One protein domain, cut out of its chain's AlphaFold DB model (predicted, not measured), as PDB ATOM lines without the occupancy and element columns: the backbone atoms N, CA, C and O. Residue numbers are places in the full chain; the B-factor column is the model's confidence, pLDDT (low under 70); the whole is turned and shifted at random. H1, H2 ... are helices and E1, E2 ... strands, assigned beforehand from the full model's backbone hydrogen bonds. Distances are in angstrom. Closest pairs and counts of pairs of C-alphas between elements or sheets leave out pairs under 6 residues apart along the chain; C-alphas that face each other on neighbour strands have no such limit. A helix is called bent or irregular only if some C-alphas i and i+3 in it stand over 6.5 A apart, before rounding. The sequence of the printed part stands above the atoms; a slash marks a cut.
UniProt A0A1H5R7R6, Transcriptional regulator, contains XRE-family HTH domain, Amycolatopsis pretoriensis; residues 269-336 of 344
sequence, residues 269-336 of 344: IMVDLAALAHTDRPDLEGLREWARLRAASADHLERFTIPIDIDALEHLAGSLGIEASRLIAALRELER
ATOM      1  N   ILE A 269     -16.105   5.025 -23.669       86.44
ATOM      2  CA  ILE A 269     -15.292   5.899 -22.819       86.44
ATOM      3  C   ILE A 269     -15.286   7.282 -23.457       86.44
ATOM      4  O   ILE A 269     -15.024   7.418 -24.653       86.44
ATOM      5  N   MET A 270     -15.605   8.301 -22.673       88.19
ATOM      6  CA  MET A 270     -15.620   9.688 -23.106       88.19
ATOM      7  C   MET A 270     -14.198  10.236 -23.023       88.19
ATOM      8  O   MET A 270     -13.710  10.629 -21.973       88.19
ATOM      9  N   VAL A 271     -13.501  10.270 -24.151       90.12
ATOM     10  CA  VAL A 271     -12.109  10.712 -24.193       90.12
ATOM     11  C   VAL A 271     -12.048  12.212 -24.427       90.12
ATOM     12  O   VAL A 271     -12.444  12.693 -25.488       90.12
ATOM     13  N   ASP A 272     -11.519  12.944 -23.449       90.50
ATOM     14  CA  ASP A 272     -11.125  14.341 -23.617       90.50
ATOM     15  C   ASP A 272      -9.835  14.416 -24.450       90.50
ATOM     16  O   ASP A 272      -8.751  14.016 -24.013       90.50
ATOM     17  N   LEU A 273      -9.960  14.915 -25.681       91.31
ATOM     18  CA  LEU A 273      -8.847  15.036 -26.616       91.31
ATOM     19  C   LEU A 273      -7.816  16.068 -26.165       91.31
ATOM     20  O   LEU A 273      -6.635  15.897 -26.463       91.31
ATOM     21  N   ALA A 274      -8.222  17.110 -25.437       90.12
ATOM     22  CA  ALA A 274      -7.294  18.097 -24.907       90.12
ATOM     23  C   ALA A 274      -6.467  17.485 -23.771       90.12
ATOM     24  O   ALA A 274      -5.239  17.561 -23.812       90.12
ATOM     25  N   ALA A 275      -7.105  16.804 -22.815       91.81
ATOM     26  CA  ALA A 275      -6.393  16.109 -21.741       91.81
ATOM     27  C   ALA A 275      -5.441  15.033 -22.296       91.81
ATOM     28  O   ALA A 275      -4.281  14.943 -21.888       91.81
ATOM     29  N   LEU A 276      -5.897  14.261 -23.289       94.06
ATOM     30  CA  LEU A 276      -5.076  13.248 -23.950       94.06
ATOM     31  C   LEU A 276      -3.902  13.857 -24.740       94.06
ATOM     32  O   LEU A 276      -2.809  13.298 -24.721       94.06
ATOM     33  N   ALA A 277      -4.075  15.009 -25.393       93.75
ATOM     34  CA  ALA A 277      -3.008  15.690 -26.139       93.75
ATOM     35  C   ALA A 277      -1.879  16.250 -25.245       93.75
ATOM     36  O   ALA A 277      -0.734  16.378 -25.704       93.75
ATOM     37  N   HIS A 278      -2.196  16.572 -23.986       93.31
ATOM     38  CA  HIS A 278      -1.268  17.139 -22.997       93.31
ATOM     39  C   HIS A 278      -0.708  16.104 -22.014       93.31
ATOM     40  O   HIS A 278       0.072  16.459 -21.138       93.31
ATOM     41  N   THR A 279      -1.079  14.826 -22.135       93.50
ATOM     42  CA  THR A 279      -0.550  13.797 -21.237       93.50
ATOM     43  C   THR A 279       0.952  13.563 -21.465       93.50
ATOM     44  O   THR A 279       1.427  13.491 -22.603       93.50
ATOM     45  N   ASP A 280       1.707  13.387 -20.380       93.69
ATOM     46  CA  ASP A 280       3.140  13.045 -20.416       93.69
ATOM     47  C   ASP A 280       3.396  11.531 -20.361       93.69
ATOM     48  O   ASP A 280       4.525  11.071 -20.183       93.69
ATOM     49  N   ARG A 281       2.340  10.725 -20.509       92.69
ATOM     50  CA  ARG A 281       2.422   9.266 -20.458       92.69
ATOM     51  C   ARG A 281       3.083   8.692 -21.721       92.69
ATOM     52  O   ARG A 281       2.471   8.743 -22.790       92.69
ATOM     53  N   PRO A 282       4.276   8.070 -21.622       90.81
ATOM     54  CA  PRO A 282       4.985   7.552 -22.795       90.81
ATOM     55  C   PRO A 282       4.276   6.350 -23.433       90.81
ATOM     56  O   PRO A 282       4.438   6.098 -24.622       90.81
ATOM     57  N   ASP A 283       3.458   5.616 -22.670       87.44
ATOM     58  CA  ASP A 283       2.656   4.501 -23.184       87.44
ATOM     59  C   ASP A 283       1.453   4.947 -24.036       87.44
ATOM     60  O   ASP A 283       0.828   4.111 -24.683       87.44
ATOM     61  N   LEU A 284       1.155   6.252 -24.083       94.19
ATOM     62  CA  LEU A 284       0.075   6.838 -24.882       94.19
ATOM     63  C   LEU A 284       0.580   7.725 -26.032       94.19
ATOM     64  O   LEU A 284      -0.224   8.433 -26.635       94.19
ATOM     65  N   GLU A 285       1.872   7.690 -26.376       92.94
ATOM     66  CA  GLU A 285       2.476   8.599 -27.367       92.94
ATOM     67  C   GLU A 285       1.710   8.645 -28.701       92.94
ATOM     68  O   GLU A 285       1.389   9.721 -29.206       92.94
ATOM     69  N   GLY A 286       1.351   7.478 -29.249       88.88
ATOM     70  CA  GLY A 286       0.618   7.401 -30.518       88.88
ATOM     71  C   GLY A 286      -0.790   8.007 -30.444       88.88
ATOM     72  O   GLY A 286      -1.239   8.655 -31.387       88.88
ATOM     73  N   LEU A 287      -1.471   7.848 -29.305       92.25
ATOM     74  CA  LEU A 287      -2.784   8.448 -29.052       92.25
ATOM     75  C   LEU A 287      -2.689   9.952 -28.813       92.25
ATOM     76  O   LEU A 287      -3.563  10.693 -29.254       92.25
ATOM     77  N   ARG A 288      -1.624  10.401 -28.152       94.69
ATOM     78  CA  ARG A 288      -1.341  11.812 -27.911       94.69
ATOM     79  C   ARG A 288      -1.154  12.571 -29.217       94.69
ATOM     80  O   ARG A 288      -1.757  13.626 -29.397       94.69
ATOM     81  N   GLU A 289      -0.368  12.024 -30.140       91.81
ATOM     82  CA  GLU A 289      -0.155  12.646 -31.450       91.81
ATOM     83  C   GLU A 289      -1.448  12.690 -32.272       91.81
ATOM     84  O   GLU A 289      -1.815  13.730 -32.819       91.81
ATOM     85  N   TRP A 290      -2.208  11.592 -32.280       90.75
ATOM     86  CA  TRP A 290      -3.531  11.567 -32.897       90.75
ATOM     87  C   TRP A 290      -4.479  12.618 -32.295       90.75
ATOM     88  O   TRP A 290      -5.147  13.341 -33.038       90.75
ATOM     89  N   ALA A 291      -4.503  12.753 -30.967       92.62
ATOM     90  CA  ALA A 291      -5.333  13.731 -30.271       92.62
ATOM     91  C   ALA A 291      -4.931  15.173 -30.621       92.62
ATOM     92  O   ALA A 291      -5.810  15.991 -30.879       92.62
ATOM     93  N   ARG A 292      -3.627  15.474 -30.728       92.06
ATOM     94  CA  ARG A 292      -3.120  16.788 -31.175       92.06
ATOM     95  C   ARG A 292      -3.553  17.120 -32.594       92.06
ATOM     96  O   ARG A 292      -4.075  18.207 -32.828       92.06
ATOM     97  N   LEU A 293      -3.391  16.180 -33.527       88.75
ATOM     98  CA  LEU A 293      -3.824  16.360 -34.915       88.75
ATOM     99  C   LEU A 293      -5.331  16.617 -34.998       88.75
ATOM    100  O   LEU A 293      -5.789  17.445 -35.790       88.75
ATOM    101  N   ARG A 294      -6.115  15.926 -34.161       86.81
ATOM    102  CA  ARG A 294      -7.566  16.089 -34.144       86.81
ATOM    103  C   ARG A 294      -8.009  17.385 -33.483       86.81
ATOM    104  O   ARG A 294      -8.872  18.046 -34.048       86.81
ATOM    105  N   ALA A 295      -7.378  17.780 -32.381       84.94
ATOM    106  CA  ALA A 295      -7.605  19.063 -31.726       84.94
ATOM    107  C   ALA A 295      -7.242  20.245 -32.643       84.94
ATOM    108  O   ALA A 295      -8.010  21.193 -32.741       84.94
ATOM    109  N   ALA A 296      -6.137  20.154 -33.392       84.38
ATOM    110  CA  ALA A 296      -5.734  21.179 -34.362       84.38
ATOM    111  C   ALA A 296      -6.689  21.297 -35.565       84.38
ATOM    112  O   ALA A 296      -6.740  22.336 -36.211       84.38
ATOM    113  N   SER A 297      -7.446  20.238 -35.872       78.06
ATOM    114  CA  SER A 297      -8.445  20.231 -36.952       78.06
ATOM    115  C   SER A 297      -9.844  20.658 -36.484       78.06
ATOM    116  O   SER A 297     -10.778  20.674 -37.285       78.06
ATOM    117  N   ALA A 298     -10.024  20.916 -35.189       70.38
ATOM    118  CA  ALA A 298     -11.321  21.051 -34.541       70.38
ATOM    119  C   ALA A 298     -11.721  22.513 -34.282       70.38
ATOM    120  O   ALA A 298     -12.251  22.812 -33.215       70.38
ATOM    121  N   ASP A 299     -11.559  23.400 -35.272       60.53
ATOM    122  CA  ASP A 299     -11.962  24.825 -35.208       60.53
ATOM    123  C   ASP A 299     -13.447  25.055 -34.824       60.53
ATOM    124  O   ASP A 299     -13.869  26.187 -34.581       60.53
ATOM    125  N   HIS A 300     -14.266  23.996 -34.756       52.66
ATOM    126  CA  HIS A 300     -15.714  24.058 -34.532       52.66
ATOM    127  C   HIS A 300     -16.262  23.078 -33.480       52.66
ATOM    128  O   HIS A 300     -17.479  22.947 -33.361       52.66
ATOM    129  N   LEU A 301     -15.422  22.359 -32.723       55.34
ATOM    130  CA  LEU A 301     -15.939  21.471 -31.675       55.34
ATOM    131  C   LEU A 301     -16.113  22.243 -30.361       55.34
ATOM    132  O   LEU A 301     -15.150  22.483 -29.642       55.34
ATOM    133  N   GLU A 302     -17.361  22.573 -30.009       55.91
ATOM    134  CA  GLU A 302     -17.716  23.166 -28.704       55.91
ATOM    135  C   GLU A 302     -17.364  22.254 -27.509       55.91
ATOM    136  O   GLU A 302     -17.345  22.705 -26.364       55.91
ATOM    137  N   ARG A 303     -17.084  20.963 -27.751       60.97
ATOM    138  CA  ARG A 303     -16.619  19.999 -26.744       60.97
ATOM    139  C   ARG A 303     -15.516  19.111 -27.318       60.97
ATOM    140  O   ARG A 303     -15.729  18.427 -28.315       60.97
ATOM    141  N   PHE A 304     -14.370  19.067 -26.638       83.62
ATOM    142  CA  PHE A 304     -13.216  18.221 -26.983       83.62
ATOM    143  C   PHE A 304     -13.367  16.762 -26.533       83.62
ATOM    144  O   PHE A 304     -12.427  15.979 -26.651       83.62
ATOM    145  N   THR A 305     -14.536  16.379 -26.024       85.75
ATOM    146  CA  THR A 305     -14.797  15.025 -25.540       85.75
ATOM    147  C   THR A 305     -15.483  14.199 -26.618       85.75
ATOM    148  O   THR A 305     -16.581  14.542 -27.058       85.75
ATOM    149  N   ILE A 306     -14.868  13.087 -27.017       86.12
ATOM    150  CA  ILE A 306     -15.453  12.154 -27.981       86.12
ATOM    151  C   ILE A 306     -15.722  10.791 -27.335       86.12
ATOM    152  O   ILE A 306     -14.877  10.288 -26.595       86.12
ATOM    153  N   PRO A 307     -16.874  10.158 -27.601       85.81
ATOM    154  CA  PRO A 307     -17.093   8.779 -27.194       85.81
ATOM    155  C   PRO A 307     -16.235   7.848 -28.058       85.81
ATOM    156  O   PRO A 307     -16.341   7.863 -29.286       85.81
ATOM    157  N   ILE A 308     -15.420   7.010 -27.425       87.06
ATOM    158  CA  ILE A 308     -14.708   5.909 -28.078       87.06
ATOM    159  C   ILE A 308     -15.254   4.603 -27.515       87.06
ATOM    160  O   ILE A 308     -15.242   4.393 -26.303       87.06
ATOM    161  N   ASP A 309     -15.764   3.727 -28.379       83.06
ATOM    162  CA  ASP A 309     -16.264   2.425 -27.940       83.06
ATOM    163  C   ASP A 309     -15.116   1.512 -27.477       83.06
ATOM    164  O   ASP A 309     -13.997   1.604 -27.990       83.06
ATOM    165  N   ILE A 310     -15.384   0.623 -26.513       82.00
ATOM    166  CA  ILE A 310     -14.389  -0.328 -25.985       82.00
ATOM    167  C   ILE A 310     -13.689  -1.123 -27.094       82.00
ATOM    168  O   ILE A 310     -12.514  -1.438 -26.950       82.00
ATOM    169  N   ASP A 311     -14.337  -1.397 -28.223       72.06
ATOM    170  CA  ASP A 311     -13.748  -2.224 -29.278       72.06
ATOM    171  C   ASP A 311     -12.792  -1.418 -30.152       72.06
ATOM    172  O   ASP A 311     -11.727  -1.903 -30.539       72.06
ATOM    173  N   ALA A 312     -13.140  -0.158 -30.428       83.75
ATOM    174  CA  ALA A 312     -12.190   0.797 -30.975       83.75
ATOM    175  C   ALA A 312     -10.983   0.946 -30.040       83.75
ATOM    176  O   ALA A 312      -9.852   0.989 -30.524       83.75
ATOM    177  N   LEU A 313     -11.192   0.937 -28.718       88.31
ATOM    178  CA  LEU A 313     -10.100   0.943 -27.743       88.31
ATOM    179  C   LEU A 313      -9.280  -0.349 -27.754       88.31
ATOM    180  O   LEU A 313      -8.059  -0.269 -27.691       88.31
ATOM    181  N   GLU A 314      -9.889  -1.525 -27.887       83.69
ATOM    182  CA  GLU A 314      -9.168  -2.796 -28.041       83.69
ATOM    183  C   GLU A 314      -8.294  -2.796 -29.302       83.69
ATOM    184  O   GLU A 314      -7.123  -3.181 -29.261       83.69
ATOM    185  N   HIS A 315      -8.831  -2.307 -30.422       80.94
ATOM    186  CA  HIS A 315      -8.077  -2.161 -31.664       80.94
ATOM    187  C   HIS A 315      -6.938  -1.146 -31.545       80.94
ATOM    188  O   HIS A 315      -5.820  -1.429 -31.986       80.94
ATOM    189  N   LEU A 316      -7.199   0.008 -30.926       87.62
ATOM    190  CA  LEU A 316      -6.180   1.018 -30.643       87.62
ATOM    191  C   LEU A 316      -5.081   0.441 -29.750       87.62
ATOM    192  O   LEU A 316      -3.906   0.558 -30.088       87.62
ATOM    193  N   ALA A 317      -5.444  -0.254 -28.674       88.62
ATOM    194  CA  ALA A 317      -4.503  -0.893 -27.763       88.62
ATOM    195  C   ALA A 317      -3.602  -1.897 -28.496       88.62
ATOM    196  O   ALA A 317      -2.377  -1.814 -28.396       88.62
ATOM    197  N   GLY A 318      -4.190  -2.757 -29.335       82.69
ATOM    198  CA  GLY A 318      -3.441  -3.688 -30.178       82.69
ATOM    199  C   GLY A 318      -2.478  -2.989 -31.144       82.69
ATOM    200  O   GLY A 318      -1.352  -3.448 -31.321       82.69
ATOM    201  N   SER A 319      -2.878  -1.854 -31.728       84.56
ATOM    202  CA  SER A 319      -2.012  -1.062 -32.617       84.56
ATOM    203  C   SER A 319      -0.845  -0.381 -31.893       84.56
ATOM    204  O   SER A 319       0.218  -0.193 -32.479       84.56
ATOM    205  N   LEU A 320      -1.028  -0.060 -30.611       87.25
ATOM    206  CA  LEU A 320      -0.021   0.554 -29.743       87.25
ATOM    207  C   LEU A 320       0.863  -0.482 -29.035       87.25
ATOM    208  O   LEU A 320       1.819  -0.110 -28.359       87.25
ATOM    209  N   GLY A 321       0.545  -1.774 -29.160       88.69
ATOM    210  CA  GLY A 321       1.237  -2.845 -28.445       88.69
ATOM    211  C   GLY A 321       1.002  -2.820 -26.930       88.69
ATOM    212  O   GLY A 321       1.865  -3.264 -26.175       88.69
ATOM    213  N   ILE A 322      -0.141  -2.295 -26.479       92.88
ATOM    214  CA  ILE A 322      -0.537  -2.262 -25.064       92.88
ATOM    215  C   ILE A 322      -1.798  -3.099 -24.829       92.88
ATOM    216  O   ILE A 322      -2.610  -3.307 -25.723       92.88
ATOM    217  N   GLU A 323      -1.971  -3.572 -23.598       90.50
ATOM    218  CA  GLU A 323      -3.186  -4.272 -23.169       90.50
ATOM    219  C   GLU A 323      -4.398  -3.326 -23.172       90.50
ATOM    220  O   GLU A 323      -4.326  -2.210 -22.649       90.50
ATOM    221  N   ALA A 324      -5.537  -3.780 -23.702       87.69
ATOM    222  CA  ALA A 324      -6.752  -2.965 -23.802       87.69
ATOM    223  C   ALA A 324      -7.264  -2.496 -22.434       87.69
ATOM    224  O   ALA A 324      -7.629  -1.335 -22.268       87.69
ATOM    225  N   SER A 325      -7.209  -3.367 -21.425       88.06
ATOM    226  CA  SER A 325      -7.565  -3.032 -20.040       88.06
ATOM    227  C   SER A 325      -6.700  -1.901 -19.472       88.06
ATOM    228  O   SER A 325      -7.210  -1.020 -18.778       88.06
ATOM    229  N   ARG A 326      -5.404  -1.880 -19.813       93.12
ATOM    230  CA  ARG A 326      -4.457  -0.832 -19.413       93.12
ATOM    231  C   ARG A 326      -4.738   0.483 -20.135       93.12
ATOM    232  O   ARG A 326      -4.702   1.527 -19.488       93.12
ATOM    233  N   LEU A 327      -5.047   0.440 -21.433       94.00
ATOM    234  CA  LEU A 327      -5.448   1.631 -22.185       94.00
ATOM    235  C   LEU A 327      -6.744   2.232 -21.623       94.00
ATOM    236  O   LEU A 327      -6.806   3.424 -21.344       94.00
ATOM    237  N   ILE A 328      -7.756   1.394 -21.399       91.75
ATOM    238  CA  ILE A 328      -9.043   1.787 -20.815       91.75
ATOM    239  C   ILE A 328      -8.845   2.442 -19.443       91.75
ATOM    240  O   ILE A 328      -9.417   3.497 -19.178       91.75
ATOM    241  N   ALA A 329      -8.021   1.844 -18.577       91.69
ATOM    242  CA  ALA A 329      -7.705   2.419 -17.273       91.69
ATOM    243  C   ALA A 329      -7.021   3.790 -17.405       91.69
ATOM    244  O   ALA A 329      -7.427   4.732 -16.731       91.69
ATOM    245  N   ALA A 330      -6.048   3.917 -18.312       92.81
ATOM    246  CA  ALA A 330      -5.335   5.167 -18.555       92.81
ATOM    247  C   ALA A 330      -6.254   6.290 -19.066       92.81
ATOM    248  O   ALA A 330      -6.146   7.426 -18.615       92.81
ATOM    249  N   LEU A 331      -7.189   5.980 -19.967       93.12
ATOM    250  CA  LEU A 331      -8.156   6.959 -20.473       93.12
ATOM    251  C   LEU A 331      -9.173   7.377 -19.400       93.12
ATOM    252  O   LEU A 331      -9.499   8.555 -19.297       93.12
ATOM    253  N   ARG A 332      -9.612   6.449 -18.541       91.19
ATOM    254  CA  ARG A 332     -10.492   6.763 -17.396       91.19
ATOM    255  C   ARG A 332      -9.810   7.600 -16.315       91.19
ATOM    256  O   ARG A 332     -10.481   8.316 -15.580       91.19
ATOM    257  N   GLU A 333      -8.491   7.499 -16.176       91.19
ATOM    258  CA  GLU A 333      -7.730   8.393 -15.295       91.19
ATOM    259  C   GLU A 333      -7.746   9.834 -15.811       91.19
ATOM    260  O   GLU A 333      -7.810  10.749 -14.996       91.19
ATOM    261  N   LEU A 334      -7.754  10.027 -17.135       88.25
ATOM    262  CA  LEU A 334      -7.857  11.342 -17.774       88.25
ATOM    263  C   LEU A 334      -9.283  11.919 -17.731       88.25
ATOM    264  O   LEU A 334      -9.433  13.134 -17.714       88.25
ATOM    265  N   GLU A 335     -10.322  11.074 -17.685       83.31
ATOM    266  CA  GLU A 335     -11.720  11.510 -17.484       83.31
ATOM    267  C   GLU A 335     -11.963  12.125 -16.101       83.31
ATOM    268  O   GLU A 335     -12.898  12.911 -15.927       83.31
ATOM    269  N   ARG A 336     -11.178  11.740 -15.086       79.00
ATOM    270  CA  ARG A 336     -11.357  12.296 -13.747       79.00
ATOM    271  C   ARG A 336     -10.872  13.745 -13.760       79.00
ATOM    272  O   ARG A 336      -9.687  13.956 -14.019       79.00
TER     273      ARG A 336
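This is residues 269 to 336 of the 344 residues of the protein "Transcriptional regulator, contains XRE-family HTH domain" of Amycolatopsis pretoriensis (UniProt A0A1H5R7R6). A short two-stranded ribbon, E1 and E2, lies along one side of a small elongated body and the longest helix, H2, along another, with the short helix H1 leading from the end of E1 over to H2. H3 lies at one end, and H4 starts at H3 and packs on E1 with its residues 328 to 335; at the end away from H3, residues 296 to 302 stick out as a free loop. The 68 printed residues hold four named helices and two named strands in the order E1, H1, H2, E2, H3, H4, and the two strands make one antiparallel sheet of order E1 - E2. The class is mostly helix. The whole is compact, with a radius of gyration of the C-alphas of 11.3 A, and its C-alphas span 33 by 21 by 20 A.

The printed part begins with strand E1, residues 269 to 272, whose first C-alpha, of Ile 269, is at (-15.292, 5.899, -22.819). E1 is 9.4 A long from first to last C-alpha. Helix H1 follows at once with residues 273 to 277. Helix H2, residues 282 to 296, is 20.8 A long, and its last C-alpha, of Ala 296, is at (-5.734, 21.179, -34.362). H2 is irregular: C-alphas 283 and 286 are 8.1 A apart, against about 5 A in a regular helix. Strand E2, residues 305 to 309, is 12.9 A long. Helix H3, residues 310 to 320, is 14.9 A long. Helix H4, residues 324 to 335, is 16.6 A long and ends at C-alpha 335 at (-11.720, 11.510, -17.484).

E1 and E2 are antiparallel neighbours, with 150 degrees between their N-to-C directions. The C-alphas of Asp 272 and Thr 305 face each other at 4.2 A. N 269 and O 308 are within hydrogen-bond range at 2.8 A, and so are N 306 and O 271 at 2.9 A. H1 and H2 touch, and their closest C-alphas are those of Ala 277 and Arg 288, 4.6 A apart. E1 and H2 are apart. H4 has 9 pairs of C-alphas within 8 A of E1, the closest being those of Val 271 and Leu 331 at 6.6 A. With residues 331 to 334 alone, H4 only just touches H1: 3 pairs of C-alphas are within 8 A, the closest those of Ala 275 and Leu 334 at 6.4 A. H2 and H4 are near each other, with 6 pairs of C-alphas within 10 A. H3 and H4 touch through residues 324 to 328 of H4 alone, and their closest C-alphas are those of Glu 314 and Ala 324 at 4.9 A. The lines of H3 and H4 are about perpendicular, but only just, at 72 degrees. H2 and H3 are close but not clearly touching, with the C-alphas of Gly 286 and Leu 320 closest at 6.9 A; they run opposite ways at a steep tilt of 66 degrees. H1 and H3 are apart, as are E2 and H4. In H1, H3 and H4 every O i to N i+4 pair is within hydrogen-bond range; in H2, 9 of 11 are.

The two C-alphas farthest apart are those of His 300 and Glu 323, at 33.0 A. The printed part has no cut, and no link is long: the link from H2 to E2, of 8 residues, is short, and the other four are tight. Residues 296 to 302, of which 296 belongs to H2, stand free. The mean pLDDT of the printed part is 86.0, and residues 299 to 303 are under 70.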